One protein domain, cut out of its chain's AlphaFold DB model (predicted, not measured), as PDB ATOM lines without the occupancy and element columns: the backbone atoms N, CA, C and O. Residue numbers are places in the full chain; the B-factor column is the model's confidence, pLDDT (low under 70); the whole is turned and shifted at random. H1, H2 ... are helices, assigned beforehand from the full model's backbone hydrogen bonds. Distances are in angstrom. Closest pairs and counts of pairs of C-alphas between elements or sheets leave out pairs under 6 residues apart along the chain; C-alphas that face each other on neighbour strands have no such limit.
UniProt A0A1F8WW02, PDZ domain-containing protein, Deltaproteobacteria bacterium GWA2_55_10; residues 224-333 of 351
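Overview. This is residues 224 to 333 of the 351 residues of the protein "PDZ domain-containing protein" of Deltaproteobacteria bacterium GWA2_55_10 (UniProt A0A1F8WW02). A long helical hairpin, H2 and H3 side by side, makes the long axis, and two shorter helices, H1 and H4, sit by the end of it away from its turn, H4 slanting off steeply. The turn at the other end sticks out with residues 279 to 284, of which 279 belongs to H2. The printed part has 110 residues with four named helices, in the order H1, H2, H3, H4, and no named strand; the class is all helix. The whole is loose, with a radius of gyration of the C-alphas of 18.7 A, and a rod spanning 60 by 27 by 17 A.

Along the chain. The longest helix, H2, holds residues 243 to 279 and measures 54.0 A from C-alpha 243 at (223.008, 232.654, 112.000) to C-alpha 279 at (204.041, 212.594, 65.555). H3, residues 285 to 316, measures 47.0 A. H1 holds residues 224 to 238, and H4 residues 319 to 331, ending with C-alpha 331 at (232.476, 242.468, 89.130).

Arrangement. H2 and H3 form a helical hairpin and touch, the closest C-alphas being those of Ile 267 and Ile 295, 5.7 A apart. They run opposite ways at a shallow tilt of 7 degrees. H1 is near H2, with 7 pairs of C-alphas within 10 A. H1 is close to H3 but not clearly touching, with the C-alphas of Leu 225 and Gly 306 closest at 6.5 A; they run the same way at a shallow tilt of 12 degrees. H1 touches H4 with residues 231 to 236 alone, closest at the C-alphas of Ala 235 and Met 328, 6.7 A, at a steep tilt of 57 degrees. H2 and H4 are apart. Every O i to N i+4 pair is within hydrogen-bond range in H2, H3 and H4; in H1, 9 of 11 are.

Size, cuts and confidence. The C-alphas farthest apart, those of Glu 281 and Gln 320, are 61.0 A apart. The printed part has no cut, and the three links are tight. The mean pLDDT of the printed part is 85.9; residues 224 to 231 and 331 to 333 are under 70.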
ATOM      1  N   MET A 224     219.476 230.291  82.861       50.25
ATOM      2  CA  MET A 224     219.724 231.675  83.247       50.25
ATOM      3  C   MET A 224     219.651 231.841  84.769       50.25
ATOM      4  O   MET A 224     220.564 232.398  85.383       50.25
ATOM      5  N   LEU A 225     218.600 231.321  85.406       55.56
ATOM      6  CA  LEU A 225     218.390 231.526  86.844       55.56
ATOM      7  C   LEU A 225     219.198 230.583  87.730       55.56
ATOM      8  O   LEU A 225     219.625 230.998  88.807       55.56
ATOM      9  N   GLY A 226     219.470 229.354  87.281       58.94
ATOM     10  CA  GLY A 226     220.351 228.438  88.010       58.94
ATOM     11  C   GLY A 226     221.761 229.013  88.184       58.94
ATOM     12  O   GLY A 226     222.331 228.944  89.275       58.94
ATOM     13  N   HIS A 227     222.284 229.655  87.133       61.03
ATOM     14  CA  HIS A 227     223.587 230.323  87.146       61.03
ATOM     15  C   HIS A 227     223.610 231.512  88.107       61.03
ATOM     16  O   HIS A 227     224.481 231.593  88.973       61.03
ATOM     17  N   LEU A 228     222.615 232.400  88.011       61.19
ATOM     18  CA  LEU A 228     222.519 233.578  88.875       61.19
ATOM     19  C   LEU A 228     222.391 233.188  90.354       61.19
ATOM     20  O   LEU A 228     223.077 233.749  91.207       61.19
ATOM     21  N   TYR A 229     221.572 232.181  90.664       67.25
ATOM     22  CA  TYR A 229     221.419 231.697  92.034       67.25
ATOM     23  C   TYR A 229     222.716 231.068  92.562       67.25
ATOM     24  O   TYR A 229     223.099 231.295  93.708       67.25
ATOM     25  N   GLY A 230     223.438 230.324  91.718       66.88
ATOM     26  CA  GLY A 230     224.756 229.786  92.047       66.88
ATOM     27  C   GLY A 230     225.801 230.875  92.310       66.88
ATOM     28  O   GLY A 230     226.608 230.744  93.232       66.88
ATOM     29  N   LYS A 231     225.782 231.978  91.549       69.75
ATOM     30  CA  LYS A 231     226.628 233.157  91.812       69.75
ATOM     31  C   LYS A 231     226.287 233.805  93.150       69.75
ATOM     32  O   LYS A 231     227.172 233.992  93.979       69.75
ATOM     33  N   VAL A 232     225.006 234.062  93.405       71.25
ATOM     34  CA  VAL A 232     224.553 234.673  94.662       71.25
ATOM     35  C   VAL A 232     224.925 233.807  95.858       71.25
ATOM     36  O   VAL A 232     225.509 234.306  96.809       71.25
ATOM     37  N   MET A 233     224.683 232.496  95.809       71.50
ATOM     38  CA  MET A 233     225.006 231.608  96.932       71.50
ATOM     39  C   MET A 233     226.514 231.475  97.185       71.50
ATOM     40  O   MET A 233     226.917 231.229  98.323       71.50
ATOM     41  N   ARG A 234     227.356 231.665  96.159       71.50
ATOM     42  CA  ARG A 234     228.808 231.817  96.336       71.50
ATOM     43  C   ARG A 234     229.131 233.133  97.034       71.50
ATOM     44  O   ARG A 234     229.771 233.092  98.076       71.50
ATOM     45  N   ALA A 235     228.590 234.250  96.546       70.31
ATOM     46  CA  ALA A 235     228.785 235.569  97.151       70.31
ATOM     47  C   ALA A 235     228.305 235.636  98.616       70.31
ATOM     48  O   ALA A 235     228.899 236.300  99.462       70.31
ATOM     49  N   VAL A 236     227.262 234.876  98.954       72.00
ATOM     50  CA  VAL A 236     226.733 234.738 100.318       72.00
ATOM     51  C   VAL A 236     227.734 234.163 101.313       72.00
ATOM     52  O   VAL A 236     227.671 234.514 102.496       72.00
ATOM     53  N   LYS A 237     228.684 233.334 100.869       72.81
ATOM     54  CA  LYS A 237     229.753 232.840 101.748       72.81
ATOM     55  C   LYS A 237     230.628 233.983 102.272       72.81
ATOM     56  O   LYS A 237     231.079 233.904 103.413       72.81
ATOM     57  N   ASP A 238     230.737 235.071 101.513       78.56
ATOM     58  CA  ASP A 238     231.596 236.217 101.826       78.56
ATOM     59  C   ASP A 238     230.840 237.380 102.498       78.56
ATOM     60  O   ASP A 238     231.445 238.358 102.942       78.56
ATOM     61  N   LEU A 239     229.510 237.276 102.633       82.00
ATOM     62  CA  LEU A 239     228.638 238.330 103.177       82.00
ATOM     63  C   LEU A 239     228.561 238.385 104.717       82.00
ATOM     64  O   LEU A 239     227.779 239.163 105.266       82.00
ATOM     65  N   ASN A 240     229.368 237.584 105.424       87.31
ATOM     66  CA  ASN A 240     229.401 237.488 106.892       87.31
ATOM     67  C   ASN A 240     227.997 237.485 107.540       87.31
ATOM     68  O   ASN A 240     227.704 238.249 108.461       87.31
ATOM     69  N   LEU A 241     227.091 236.662 107.003       88.44
ATOM     70  CA  LEU A 241     225.700 236.610 107.454       88.44
ATOM     71  C   LEU A 241     225.578 236.096 108.896       88.44
ATOM     72  O   LEU A 241     226.252 235.131 109.282       88.44
ATOM     73  N   SER A 242     224.640 236.670 109.653       92.69
ATOM     74  CA  SER A 242     224.278 236.167 110.981       92.69
ATOM     75  C   SER A 242     223.651 234.762 110.896       92.69
ATOM     76  O   SER A 242     223.131 234.372 109.843       92.69
ATOM     77  N   PRO A 243     223.656 233.970 111.985       91.31
ATOM     78  CA  PRO A 243     223.008 232.654 112.000       91.31
ATOM     79  C   PRO A 243     221.521 232.701 111.615       91.31
ATOM     80  O   PRO A 243     221.046 231.830 110.888       91.31
ATOM     81  N   GLU A 244     220.804 233.742 112.044       92.75
ATOM     82  CA  GLU A 244     219.392 233.944 111.710       92.75
ATOM     83  C   GLU A 244     219.202 234.263 110.220       92.75
ATOM     84  O   GLU A 244     218.340 233.679 109.561       92.75
ATOM     85  N   GLN A 245     220.053 235.128 109.655       91.94
ATOM     86  CA  GLN A 245     220.031 235.438 108.223       91.94
ATOM     87  C   GLN A 245     220.307 234.190 107.380       91.94
ATOM     88  O   GLN A 245     219.605 233.931 106.405       91.94
ATOM     89  N   LYS A 246     221.284 233.369 107.788       87.31
ATOM     90  CA  LYS A 246     221.604 232.093 107.129       87.31
ATOM     91  C   LYS A 246     220.427 231.116 107.161       87.31
ATOM     92  O   LYS A 246     220.215 230.403 106.183       87.31
ATOM     93  N   ALA A 247     219.674 231.066 108.261       88.19
ATOM     94  CA  ALA A 247     218.481 230.227 108.363       88.19
ATOM     95  C   ALA A 247     217.381 230.695 107.396       88.19
ATOM     96  O   ALA A 247     216.930 229.903 106.574       88.19
ATOM     97  N   LYS A 248     217.044 231.992 107.401       92.50
ATOM     98  CA  LYS A 248     216.039 232.562 106.484       92.50
ATOM     99  C   LYS A 248     216.422 232.380 105.015       92.50
ATOM    100  O   LYS A 248     215.600 231.956 104.210       92.50
ATOM    101  N   ALA A 249     217.684 232.636 104.670       86.44
ATOM    102  CA  ALA A 249     218.203 232.440 103.317       86.44
ATOM    103  C   ALA A 249     218.053 230.989 102.838       86.44
ATOM    104  O   ALA A 249     217.668 230.730 101.699       86.44
ATOM    105  N   ARG A 250     218.326 230.029 103.727       84.69
ATOM    106  CA  ARG A 250     218.152 228.605 103.441       84.69
ATOM    107  C   ARG A 250     216.689 228.248 103.216       84.69
ATOM    108  O   ARG A 250     216.407 227.493 102.291       84.69
ATOM    109  N   ASP A 251     215.780 228.773 104.027       88.62
ATOM    110  CA  ASP A 251     214.352 228.482 103.898       88.62
ATOM    111  C   ASP A 251     213.788 229.026 102.577       88.62
ATOM    112  O   ASP A 251     213.094 228.295 101.868       88.62
ATOM    113  N   ILE A 252     214.180 230.249 102.196       88.00
ATOM    114  CA  ILE A 252     213.870 230.864 100.890       88.00
ATOM    115  C   ILE A 252     214.420 230.010  99.739       88.00
ATOM    116  O   ILE A 252     213.742 229.771  98.740       88.00
ATOM    117  N   TYR A 253     215.647 229.505  99.870       83.25
ATOM    118  CA  TYR A 253     216.232 228.638  98.851       83.25
ATOM    119  C   TYR A 253     215.491 227.305  98.724       83.25
ATOM    120  O   TYR A 253     215.189 226.858  97.617       83.25
ATOM    121  N   ILE A 254     215.189 226.652  99.847       83.31
ATOM    122  CA  ILE A 254     214.493 225.364  99.861       83.31
ATOM    123  C   ILE A 254     213.087 225.510  99.273       83.31
ATOM    124  O   ILE A 254     212.661 224.637  98.511       83.31
ATOM    125  N   SER A 255     212.364 226.584  99.604       86.56
ATOM    126  CA  SER A 255     211.022 226.834  99.069       86.56
ATOM    127  C   SER A 255     211.060 227.030  97.552       86.56
ATOM    128  O   SER A 255     210.356 226.317  96.830       86.56
ATOM    129  N   TYR A 256     211.958 227.889  97.060       87.06
ATOM    130  CA  TYR A 256     212.165 228.107  95.631       87.06
ATOM    131  C   TYR A 256     212.553 226.814  94.909       87.06
ATOM    132  O   TYR A 256     211.954 226.460  93.895       87.06
ATOM    133  N   ARG A 257     213.505 226.045  95.452       82.69
ATOM    134  CA  ARG A 257     213.970 224.795  94.838       82.69
ATOM    135  C   ARG A 257     212.849 223.762  94.724       82.69
ATOM    136  O   ARG A 257     212.728 223.118  93.685       82.69
ATOM    137  N   LYS A 258     212.002 223.624  95.752       85.06
ATOM    138  CA  LYS A 258     210.818 222.748  95.705       85.06
ATOM    139  C   LYS A 258     209.856 223.167  94.593       85.06
ATOM    140  O   LYS A 258     209.410 222.312  93.828       85.06
ATOM    141  N   GLN A 259     209.565 224.464  94.482       86.69
ATOM    142  CA  GLN A 259     208.712 224.996  93.419       86.69
ATOM    143  C   GLN A 259     209.322 224.743  92.037       86.69
ATOM    144  O   GLN A 259     208.639 224.240  91.149       86.69
ATOM    145  N   ALA A 260     210.614 225.014  91.870       83.25
ATOM    146  CA  ALA A 260     211.316 224.839  90.609       83.25
ATOM    147  C   ALA A 260     211.358 223.380  90.141       83.25
ATOM    148  O   ALA A 260     211.119 223.114  88.966       83.25
ATOM    149  N   ILE A 261     211.588 222.423  91.047       82.94
ATOM    150  CA  ILE A 261     211.540 220.988  90.721       82.94
ATOM    151  C   ILE A 261     210.143 220.596  90.230       82.94
ATOM    152  O   ILE A 261     210.014 219.882  89.232       82.94
ATOM    153  N   LYS A 262     209.096 221.078  90.911       86.19
ATOM    154  CA  LYS A 262     207.708 220.816  90.525       86.19
ATOM    155  C   LYS A 262     207.399 221.399  89.142       86.19
ATOM    156  O   LYS A 262     207.070 220.643  88.232       86.19
ATOM    157  N   THR A 263     207.572 222.709  88.957       86.31
ATOM    158  CA  THR A 263     207.282 223.397  87.687       86.31
ATOM    159  C   THR A 263     208.150 222.869  86.544       86.31
ATOM    160  O   THR A 263     207.654 222.639  85.446       86.31
ATOM    161  N   GLY A 264     209.430 222.594  86.798       83.94
ATOM    162  CA  GLY A 264     210.332 221.988  85.820       83.94
ATOM    163  C   GLY A 264     209.875 220.596  85.375       83.94
ATOM    164  O   GLY A 264     209.965 220.269  84.195       83.94
ATOM    165  N   SER A 265     209.328 219.785  86.286       85.44
ATOM    166  CA  SER A 265     208.758 218.474  85.941       85.44
ATOM    167  C   SER A 265     207.491 218.604  85.094       85.44
ATOM    168  O   SER A 265     207.337 217.880  84.116       85.44
ATOM    169  N   GLU A 266     206.628 219.570  85.406       89.75
ATOM    170  CA  GLU A 266     205.444 219.879  84.595       89.75
ATOM    171  C   GLU A 266     205.824 220.329  83.173       89.75
ATOM    172  O   GLU A 266     205.224 219.872  82.205       89.75
ATOM    173  N   ILE A 267     206.868 221.154  83.023       88.88
ATOM    174  CA  ILE A 267     207.397 221.555  81.709       88.88
ATOM    175  C   ILE A 267     207.912 220.338  80.924       88.88
ATOM    176  O   ILE A 267     207.655 220.237  79.723       88.88
ATOM    177  N   LYS A 268     208.626 219.404  81.573       84.88
ATOM    178  CA  LYS A 268     209.098 218.162  80.925       84.88
ATOM    179  C   LYS A 268     207.930 217.338  80.394       84.88
ATOM    180  O   LYS A 268     207.968 216.913  79.244       84.88
ATOM    181  N   ILE A 269     206.904 217.133  81.221       87.81
ATOM    182  CA  ILE A 269     205.704 216.381  80.840       87.81
ATOM    183  C   ILE A 269     205.029 217.060  79.642       87.81
ATOM    184  O   ILE A 269     204.807 216.413  78.622       87.81
ATOM    185  N   ALA A 270     204.831 218.379  79.701       90.25
ATOM    186  CA  ALA A 270     204.236 219.135  78.602       90.25
ATOM    187  C   ALA A 270     205.058 219.050  77.299       90.25
ATOM    188  O   ALA A 270     204.488 218.994  76.210       90.25
ATOM    189  N   ARG A 271     206.396 218.999  77.380       90.25
ATOM    190  CA  ARG A 271     207.261 218.770  76.209       90.25
ATOM    191  C   ARG A 271     207.100 217.365  75.629       90.25
ATOM    192  O   ARG A 271     207.083 217.234  74.411       90.25
ATOM    193  N   ILE A 272     206.964 216.332  76.461       88.62
ATOM    194  CA  ILE A 272     206.715 214.959  75.989       88.62
ATOM    195  C   ILE A 272     205.377 214.894  75.242       88.62
ATOM    196  O   ILE A 272     205.328 214.387  74.125       88.62
ATOM    197  N   GLU A 273     204.324 215.482  75.810       92.56
ATOM    198  CA  GLU A 273     203.007 215.569  75.167       92.56
ATOM    199  C   GLU A 273     203.064 216.355  73.847       92.56
ATOM    200  O   GLU A 273     202.457 215.962  72.854       92.56
ATOM    201  N   LEU A 274     203.835 217.447  73.795       94.62
ATOM    202  CA  LEU A 274     204.066 218.187  72.553       94.62
ATOM    203  C   LEU A 274     204.742 217.310  71.490       94.62
ATOM    204  O   LEU A 274     204.325 217.324  70.334       94.62
ATOM    205  N   HIS A 275     205.762 216.536  71.869       92.25
ATOM    206  CA  HIS A 275     206.423 215.598  70.960       92.25
ATOM    207  C   HIS A 275     205.456 214.529  70.433       92.25
ATOM    208  O   HIS A 275     205.558 214.150  69.269       92.25
ATOM    209  N   GLU A 276     204.519 214.055  71.253       92.69
ATOM    210  CA  GLU A 276     203.476 213.120  70.821       92.69
ATOM    211  C   GLU A 276     202.530 213.761  69.794       92.69
ATOM    212  O   GLU A 276     202.277 213.174  68.743       92.69
ATOM    213  N   LEU A 277     202.088 215.003  70.033       95.31
ATOM    214  CA  LEU A 277     201.240 215.751  69.095       95.31
ATOM    215  C   LEU A 277     201.904 215.974  67.729       95.31
ATOM    216  O   LEU A 277     201.213 215.974  66.712       95.31
ATOM    217  N   LEU A 278     203.227 216.160  67.698       95.00
ATOM    218  CA  LEU A 278     203.993 216.355  66.462       95.00
ATOM    219  C   LEU A 278     204.179 215.068  65.646       95.00
ATOM    220  O   LEU A 278     204.478 215.154  64.460       95.00
ATOM    221  N   ARG A 279     204.007 213.890  66.258       95.38
ATOM    222  CA  ARG A 279     204.041 212.594  65.555       95.38
ATOM    223  C   ARG A 279     202.683 212.179  64.994       95.38
ATOM    224  O   ARG A 279     202.616 211.192  64.270       95.38
ATOM    225  N   ALA A 280     201.604 212.870  65.362       94.81
ATOM    226  CA  ALA A 280     200.277 212.571  64.846       94.81
ATOM    227  C   ALA A 280     200.168 212.963  63.365       94.81
ATOM    228  O   ALA A 280     200.632 214.029  62.961       94.81
ATOM    229  N   GLU A 281     199.489 212.134  62.572       93.81
ATOM    230  CA  GLU A 281     199.215 212.401  61.160       93.81
ATOM    231  C   GLU A 281     197.693 212.483  60.930       93.81
ATOM    232  O   GLU A 281     196.999 211.478  61.103       93.81
ATOM    233  N   PRO A 282     197.140 213.661  60.564       94.31
ATOM    234  CA  PRO A 282     197.807 214.960  60.422       94.31
ATOM    235  C   PRO A 282     198.094 215.637  61.775       94.31
ATOM    236  O   PRO A 282     197.368 215.452  62.755       94.31
ATOM    237  N   VAL A 283     199.114 216.497  61.808       96.06
ATOM    238  CA  VAL A 283     199.460 217.274  63.008       96.06
ATOM    239  C   VAL A 283     198.323 218.237  63.361       96.06
ATOM    240  O   VAL A 283     197.906 219.069  62.553       96.06
ATOM    241  N   ASN A 284     197.843 218.170  64.605       97.50
ATOM    242  CA  ASN A 284     196.832 219.096  65.111       97.50
ATOM    243  C   ASN A 284     197.490 220.389  65.627       97.50
ATOM    244  O   ASN A 284     197.947 220.466  66.770       97.50
ATOM    245  N   MET A 285     197.503 221.426  64.785       96.88
ATOM    246  CA  MET A 285     198.145 222.709  65.096       96.88
ATOM    247  C   MET A 285     197.497 223.479  66.257       96.88
ATOM    248  O   MET A 285     198.188 224.229  66.946       96.88
ATOM    249  N   GLU A 286     196.201 223.289  66.513       97.38
ATOM    250  CA  GLU A 286     195.513 223.913  67.651       97.38
ATOM    251  C   GLU A 286     196.066 223.376  68.977       97.38
ATOM    252  O   GLU A 286     196.477 224.147  69.848       97.38
ATOM    253  N   LYS A 287     196.177 222.047  69.095       97.44
ATOM    254  CA  LYS A 287     196.765 221.389  70.270       97.44
ATOM    255  C   LYS A 287     198.247 221.724  70.434       97.44
ATOM    256  O   LYS A 287     198.686 221.983  71.553       97.44
ATOM    257  N   VAL A 288     199.005 221.767  69.336       97.44
ATOM    258  CA  VAL A 288     200.424 222.170  69.347       97.44
ATOM    259  C   VAL A 288     200.581 223.587  69.895       97.44
ATOM    260  O   VAL A 288     201.403 223.804  70.787       97.44
ATOM    261  N   ARG A 289     199.770 224.543  69.420       97.75
ATOM    262  CA  ARG A 289     199.790 225.935  69.898       97.75
ATOM    263  C   ARG A 289     199.414 226.038  71.374       97.75
ATOM    264  O   ARG A 289     200.069 226.759  72.123       97.75
ATOM    265  N   ALA A 290     198.385 225.310  71.802       97.62
ATOM    266  CA  ALA A 290     197.983 225.275  73.205       97.62
ATOM    267  C   ALA A 290     199.117 224.747  74.100       97.62
ATOM    268  O   ALA A 290     199.457 225.374  75.102       97.62
ATOM    269  N   LYS A 291     199.758 223.638  73.705       97.38
ATOM    270  CA  LYS A 291     200.824 223.008  74.493       97.38
ATOM    271  C   LYS A 291     202.108 223.843  74.533       97.38
ATOM    272  O   LYS A 291     202.730 223.966  75.585       97.38
ATOM    273  N   THR A 292     202.485 224.478  73.424       95.56
ATOM    274  CA  THR A 292     203.608 225.436  73.404       95.56
ATOM    275  C   THR A 292     203.327 226.671  74.258       95.56
ATOM    276  O   THR A 292     204.214 227.105  74.991       95.56
ATOM    277  N   GLY A 293     202.096 227.193  74.237       96.75
ATOM    278  CA  GLY A 293     201.674 228.280  75.122       96.75
ATOM    279  C   GLY A 293     201.762 227.910  76.606       96.75
ATOM    280  O   GLY A 293     202.278 228.689  77.405       96.75
ATOM    281  N   GLU A 294     201.338 226.699  76.971       95.75
ATOM    282  CA  GLU A 294     201.463 226.180  78.337       95.75
ATOM    283  C   GLU A 294     202.930 226.107  78.793       95.75
ATOM    284  O   GLU A 294     203.271 226.592  79.874       95.75
ATOM    285  N   ILE A 295     203.816 225.552  77.955       91.50
ATOM    286  CA  ILE A 295     205.258 225.473  78.235       91.50
ATOM    287  C   ILE A 295     205.844 226.873  78.444       91.50
ATOM    288  O   ILE A 295     206.597 227.086  79.399       91.50
ATOM    289  N   ALA A 296     205.497 227.827  77.577       93.81
ATOM    290  CA  ALA A 296     205.971 229.203  77.676       93.81
ATOM    291  C   ALA A 296     205.502 229.872  78.978       93.81
ATOM    292  O   ALA A 296     206.323 230.440  79.699       93.81
ATOM    293  N   SER A 297     204.219 229.734  79.329       95.88
ATOM    294  CA  SER A 297     203.663 230.271  80.579       95.88
ATOM    295  C   SER A 297     204.371 229.700  81.806       95.88
ATOM    296  O   SER A 297     204.834 230.457  82.652       95.88
ATOM    297  N   LYS A 298     204.538 228.374  81.885       93.06
ATOM    298  CA  LYS A 298     205.224 227.727  83.017       93.06
ATOM    299  C   LYS A 298     206.695 228.132  83.120       93.06
ATOM    300  O   LYS A 298     207.234 228.244  84.220       93.06
ATOM    301  N   THR A 299     207.348 228.354  81.980       87.75
ATOM    302  CA  THR A 299     208.729 228.851  81.939       87.75
ATOM    303  C   THR A 299     208.804 230.271  82.506       87.75
ATOM    304  O   THR A 299     209.657 230.546  83.347       87.75
ATOM    305  N   ALA A 300     207.868 231.147  82.132       89.81
ATOM    306  CA  ALA A 300     207.767 232.493  82.692       89.81
ATOM    307  C   ALA A 300     207.456 232.479  84.202       89.81
ATOM    308  O   ALA A 300     208.080 233.219  84.962       89.81
ATOM    309  N   ASP A 301     206.564 231.598  84.662       89.00
ATOM    310  CA  ASP A 301     206.256 231.434  86.089       89.00
ATOM    311  C   ASP A 301     207.494 231.030  86.896       89.00
ATOM    312  O   ASP A 301     207.746 231.566  87.979       89.00
ATOM    313  N   LEU A 302     208.299 230.111  86.354       87.19
ATOM    314  CA  LEU A 302     209.562 229.705  86.959       87.19
ATOM    315  C   LEU A 302     210.559 230.869  87.016       87.19
ATOM    316  O   LEU A 302     211.254 231.033  88.024       87.19
ATOM    317  N   MET A 303     210.598 231.699  85.968       84.50
ATOM    318  CA  MET A 303     211.452 232.883  85.940       84.50
ATOM    319  C   MET A 303     211.070 233.891  87.024       84.50
ATOM    320  O   MET A 303     211.909 234.323  87.817       84.50
ATOM    321  N   LEU A 304     209.779 234.206  87.116       89.12
ATOM    322  CA  LEU A 304     209.243 235.111  88.128       89.12
ATOM    323  C   LEU A 304     209.443 234.572  89.548       89.12
ATOM    324  O   LEU A 304     209.749 235.347  90.452       89.12
ATOM    325  N   ALA A 305     209.314 233.259  89.759       87.50
ATOM    326  CA  ALA A 305     209.592 232.635  91.050       87.50
ATOM    327  C   ALA A 305     211.055 232.827  91.482       87.50
ATOM    328  O   ALA A 305     211.315 233.131  92.646       87.50
ATOM    329  N   GLY A 306     212.004 232.713  90.545       84.75
ATOM    330  CA  GLY A 306     213.422 232.968  90.815       84.75
ATOM    331  C   GLY A 306     213.692 234.423  91.199       84.75
ATOM    332  O   GLY A 306     214.372 234.680  92.192       84.75
ATOM    333  N   ILE A 307     213.099 235.374  90.471       88.00
ATOM    334  CA  ILE A 307     213.211 236.811  90.779       88.00
ATOM    335  C   ILE A 307     212.634 237.114  92.166       88.00
ATOM    336  O   ILE A 307     213.287 237.769  92.974       88.00
ATOM    337  N   ARG A 308     211.441 236.594  92.481       91.12
ATOM    338  CA  ARG A 308     210.807 236.780  93.797       91.12
ATOM    339  C   ARG A 308     211.658 236.210  94.927       91.12
ATOM    340  O   ARG A 308     211.861 236.895  95.920       91.12
ATOM    341  N   SER A 309     212.217 235.012  94.746       88.75
ATOM    342  CA  SER A 309     213.139 234.408  95.715       88.75
ATOM    343  C   SER A 309     214.360 235.295  95.976       88.75
ATOM    344  O   SER A 309     214.791 235.441  97.119       88.75
ATOM    345  N   MET A 310     214.899 235.931  94.933       87.19
ATOM    346  CA  MET A 310     216.025 236.853  95.067       87.19
ATOM    347  C   MET A 310     215.649 238.121  95.835       87.19
ATOM    348  O   MET A 310     216.401 238.567  96.699       87.19
ATOM    349  N   GLU A 311     214.484 238.699  95.544       90.69
ATOM    350  CA  GLU A 311     213.983 239.876  96.257       90.69
ATOM    351  C   GLU A 311     213.720 239.566  97.736       90.69
ATOM    352  O   GLU A 311     214.172 240.307  98.608       90.69
ATOM    353  N   GLU A 312     213.101 238.425  98.046       91.44
ATOM    354  CA  GLU A 312     212.934 237.949  99.424       91.44
ATOM    355  C   GLU A 312     214.281 237.768 100.132       91.44
ATOM    356  O   GLU A 312     214.443 238.180 101.282       91.44
ATOM    357  N   PHE A 313     215.276 237.205  99.442       90.62
ATOM    358  CA  PHE A 313     216.616 237.049  99.995       90.62
ATOM    359  C   PHE A 313     217.275 238.404 100.286       90.62
ATOM    360  O   PHE A 313     217.830 238.596 101.369       90.62
ATOM    361  N   LYS A 314     217.163 239.383  99.380       90.50
ATOM    362  CA  LYS A 314     217.674 240.743  99.610       90.50
ATOM    363  C   LYS A 314     217.040 241.395 100.840       90.50
ATOM    364  O   LYS A 314     217.732 242.133 101.535       90.50
ATOM    365  N   LEU A 315     215.770 241.126 101.145       93.00
ATOM    366  CA  LEU A 315     215.103 241.658 102.345       93.00
ATOM    367  C   LEU A 315     215.670 241.097 103.660       93.00
ATOM    368  O   LEU A 315     215.523 241.730 104.703       93.00
ATOM    369  N   VAL A 316     216.343 239.943 103.626       92.44
ATOM    370  CA  VAL A 316     217.042 239.371 104.791       92.44
ATOM    371  C   VAL A 316     218.353 240.116 105.089       92.44
ATOM    372  O   VAL A 316     218.859 240.067 106.214       92.44
ATOM    373  N   LEU A 317     218.921 240.803 104.099       92.62
ATOM    374  CA  LEU A 317     220.219 241.465 104.187       92.62
ATOM    375  C   LEU A 317     220.112 242.893 104.734       92.62
ATOM    376  O   LEU A 317     219.139 243.609 104.500       92.62
ATOM    377  N   THR A 318     221.168 243.350 105.409       94.44
ATOM    378  CA  THR A 318     221.305 244.769 105.766       94.44
ATOM    379  C   THR A 318     221.554 245.624 104.513       94.44
ATOM    380  O   THR A 318     222.015 245.107 103.492       94.44
ATOM    381  N   PRO A 319     221.312 246.951 104.552       94.44
ATOM    382  CA  PRO A 319     221.640 247.838 103.432       94.44
ATOM    383  C   PRO A 319     223.099 247.716 102.963       94.44
ATOM    384  O   PRO A 319     223.345 247.638 101.764       94.44
ATOM    385  N   GLN A 320     224.043 247.603 103.902       92.44
ATOM    386  CA  GLN A 320     225.466 247.436 103.595       92.44
ATOM    387  C   GLN A 320     225.761 246.084 102.924       92.44
ATOM    388  O   GLN A 320     226.504 246.027 101.948       92.44
ATOM    389  N   GLN A 321     225.144 244.996 103.401       93.00
ATOM    390  CA  GLN A 321     225.270 243.671 102.783       93.00
ATOM    391  C   GLN A 321     224.657 243.633 101.378       93.00
ATOM    392  O   GLN A 321     225.218 242.993 100.496       93.00
ATOM    393  N   ARG A 322     223.534 244.327 101.148       92.00
ATOM    394  CA  ARG A 322     222.932 244.446  99.811       92.00
ATOM    395  C   ARG A 322     223.838 245.185  98.838       92.00
ATOM    396  O   ARG A 322     223.997 244.706  97.726       92.00
ATOM    397  N   SER A 323     224.437 246.302  99.259       90.44
ATOM    398  CA  SER A 323     225.405 247.039  98.434       90.44
ATOM    399  C   SER A 323     226.554 246.124  98.025       90.44
ATOM    400  O   SER A 323     226.777 245.913  96.841       90.44
ATOM    401  N   ARG A 324     227.175 245.458  99.008       88.19
ATOM    402  CA  ARG A 324     228.271 244.521  98.756       88.19
ATOM    403  C   ARG A 324     227.863 243.370  97.836       88.19
ATOM    404  O   ARG A 324     228.647 242.966  96.989       88.19
ATOM    405  N   LEU A 325     226.650 242.833  97.989       87.31
ATOM    406  CA  LEU A 325     226.138 241.792  97.100       87.31
ATOM    407  C   LEU A 325     226.003 242.299  95.658       87.31
ATOM    408  O   LEU A 325     226.351 241.571  94.737       87.31
ATOM    409  N   THR A 326     225.508 243.521  95.459       86.62
ATOM    410  CA  THR A 326     225.413 244.139  94.131       86.62
ATOM    411  C   THR A 326     226.794 244.302  93.501       86.62
ATOM    412  O   THR A 326     226.979 243.868  92.369       86.62
ATOM    413  N   ASP A 327     227.769 244.823  94.250       86.06
ATOM    414  CA  ASP A 327     229.142 245.020  93.766       86.06
ATOM    415  C   ASP A 327     229.775 243.684  93.340       86.06
ATOM    416  O   ASP A 327     230.355 243.561  92.263       86.06
ATOM    417  N   MET A 328     229.584 242.636  94.148       82.00
ATOM    418  CA  MET A 328     230.062 241.286  93.836       82.00
ATOM    419  C   MET A 328     229.409 240.695  92.579       82.00
ATOM    420  O   MET A 328     230.046 239.929  91.860       82.00
ATOM    421  N   LEU A 329     228.141 241.018  92.316       79.56
ATOM    422  CA  LEU A 329     227.436 240.548  91.124       79.56
ATOM    423  C   LEU A 329     227.823 241.335  89.861       79.56
ATOM    424  O   LEU A 329     227.744 240.761  88.776       79.56
ATOM    425  N   ALA A 330     228.254 242.593  90.000       77.75
ATOM    426  CA  ALA A 330     228.737 243.441  88.906       77.75
ATOM    427  C   ALA A 330     230.183 243.105  88.487       77.75
ATOM    428  O   ALA A 330     230.487 243.010  87.301       77.75
ATOM    429  N   MET A 331     231.076 242.812  89.440       58.47
ATOM    430  CA  MET A 331     232.476 242.468  89.130       58.47
ATOM    431  C   MET A 331     232.627 241.185  88.294       58.47
ATOM    432  O   MET A 331     233.580 241.039  87.533       58.47
ATOM    433  N   ASP A 332     231.668 240.264  88.392       51.50
ATOM    434  CA  ASP A 332     231.660 238.985  87.671       51.50
ATOM    435  C   ASP A 332     230.888 239.044  86.330       51.50
ATOM    436  O   ASP A 332     230.733 238.020  85.656       51.50
ATOM    437  N   SER A 333     230.360 240.214  85.926       52.41
ATOM    438  CA  SER A 333     229.796 240.424  84.578       52.41
ATOM    439  C   SER A 333     230.813 240.932  83.557       52.41
ATOM    440  O   SER A 333     230.472 241.013  82.381       52.41
TER     441      SER A 333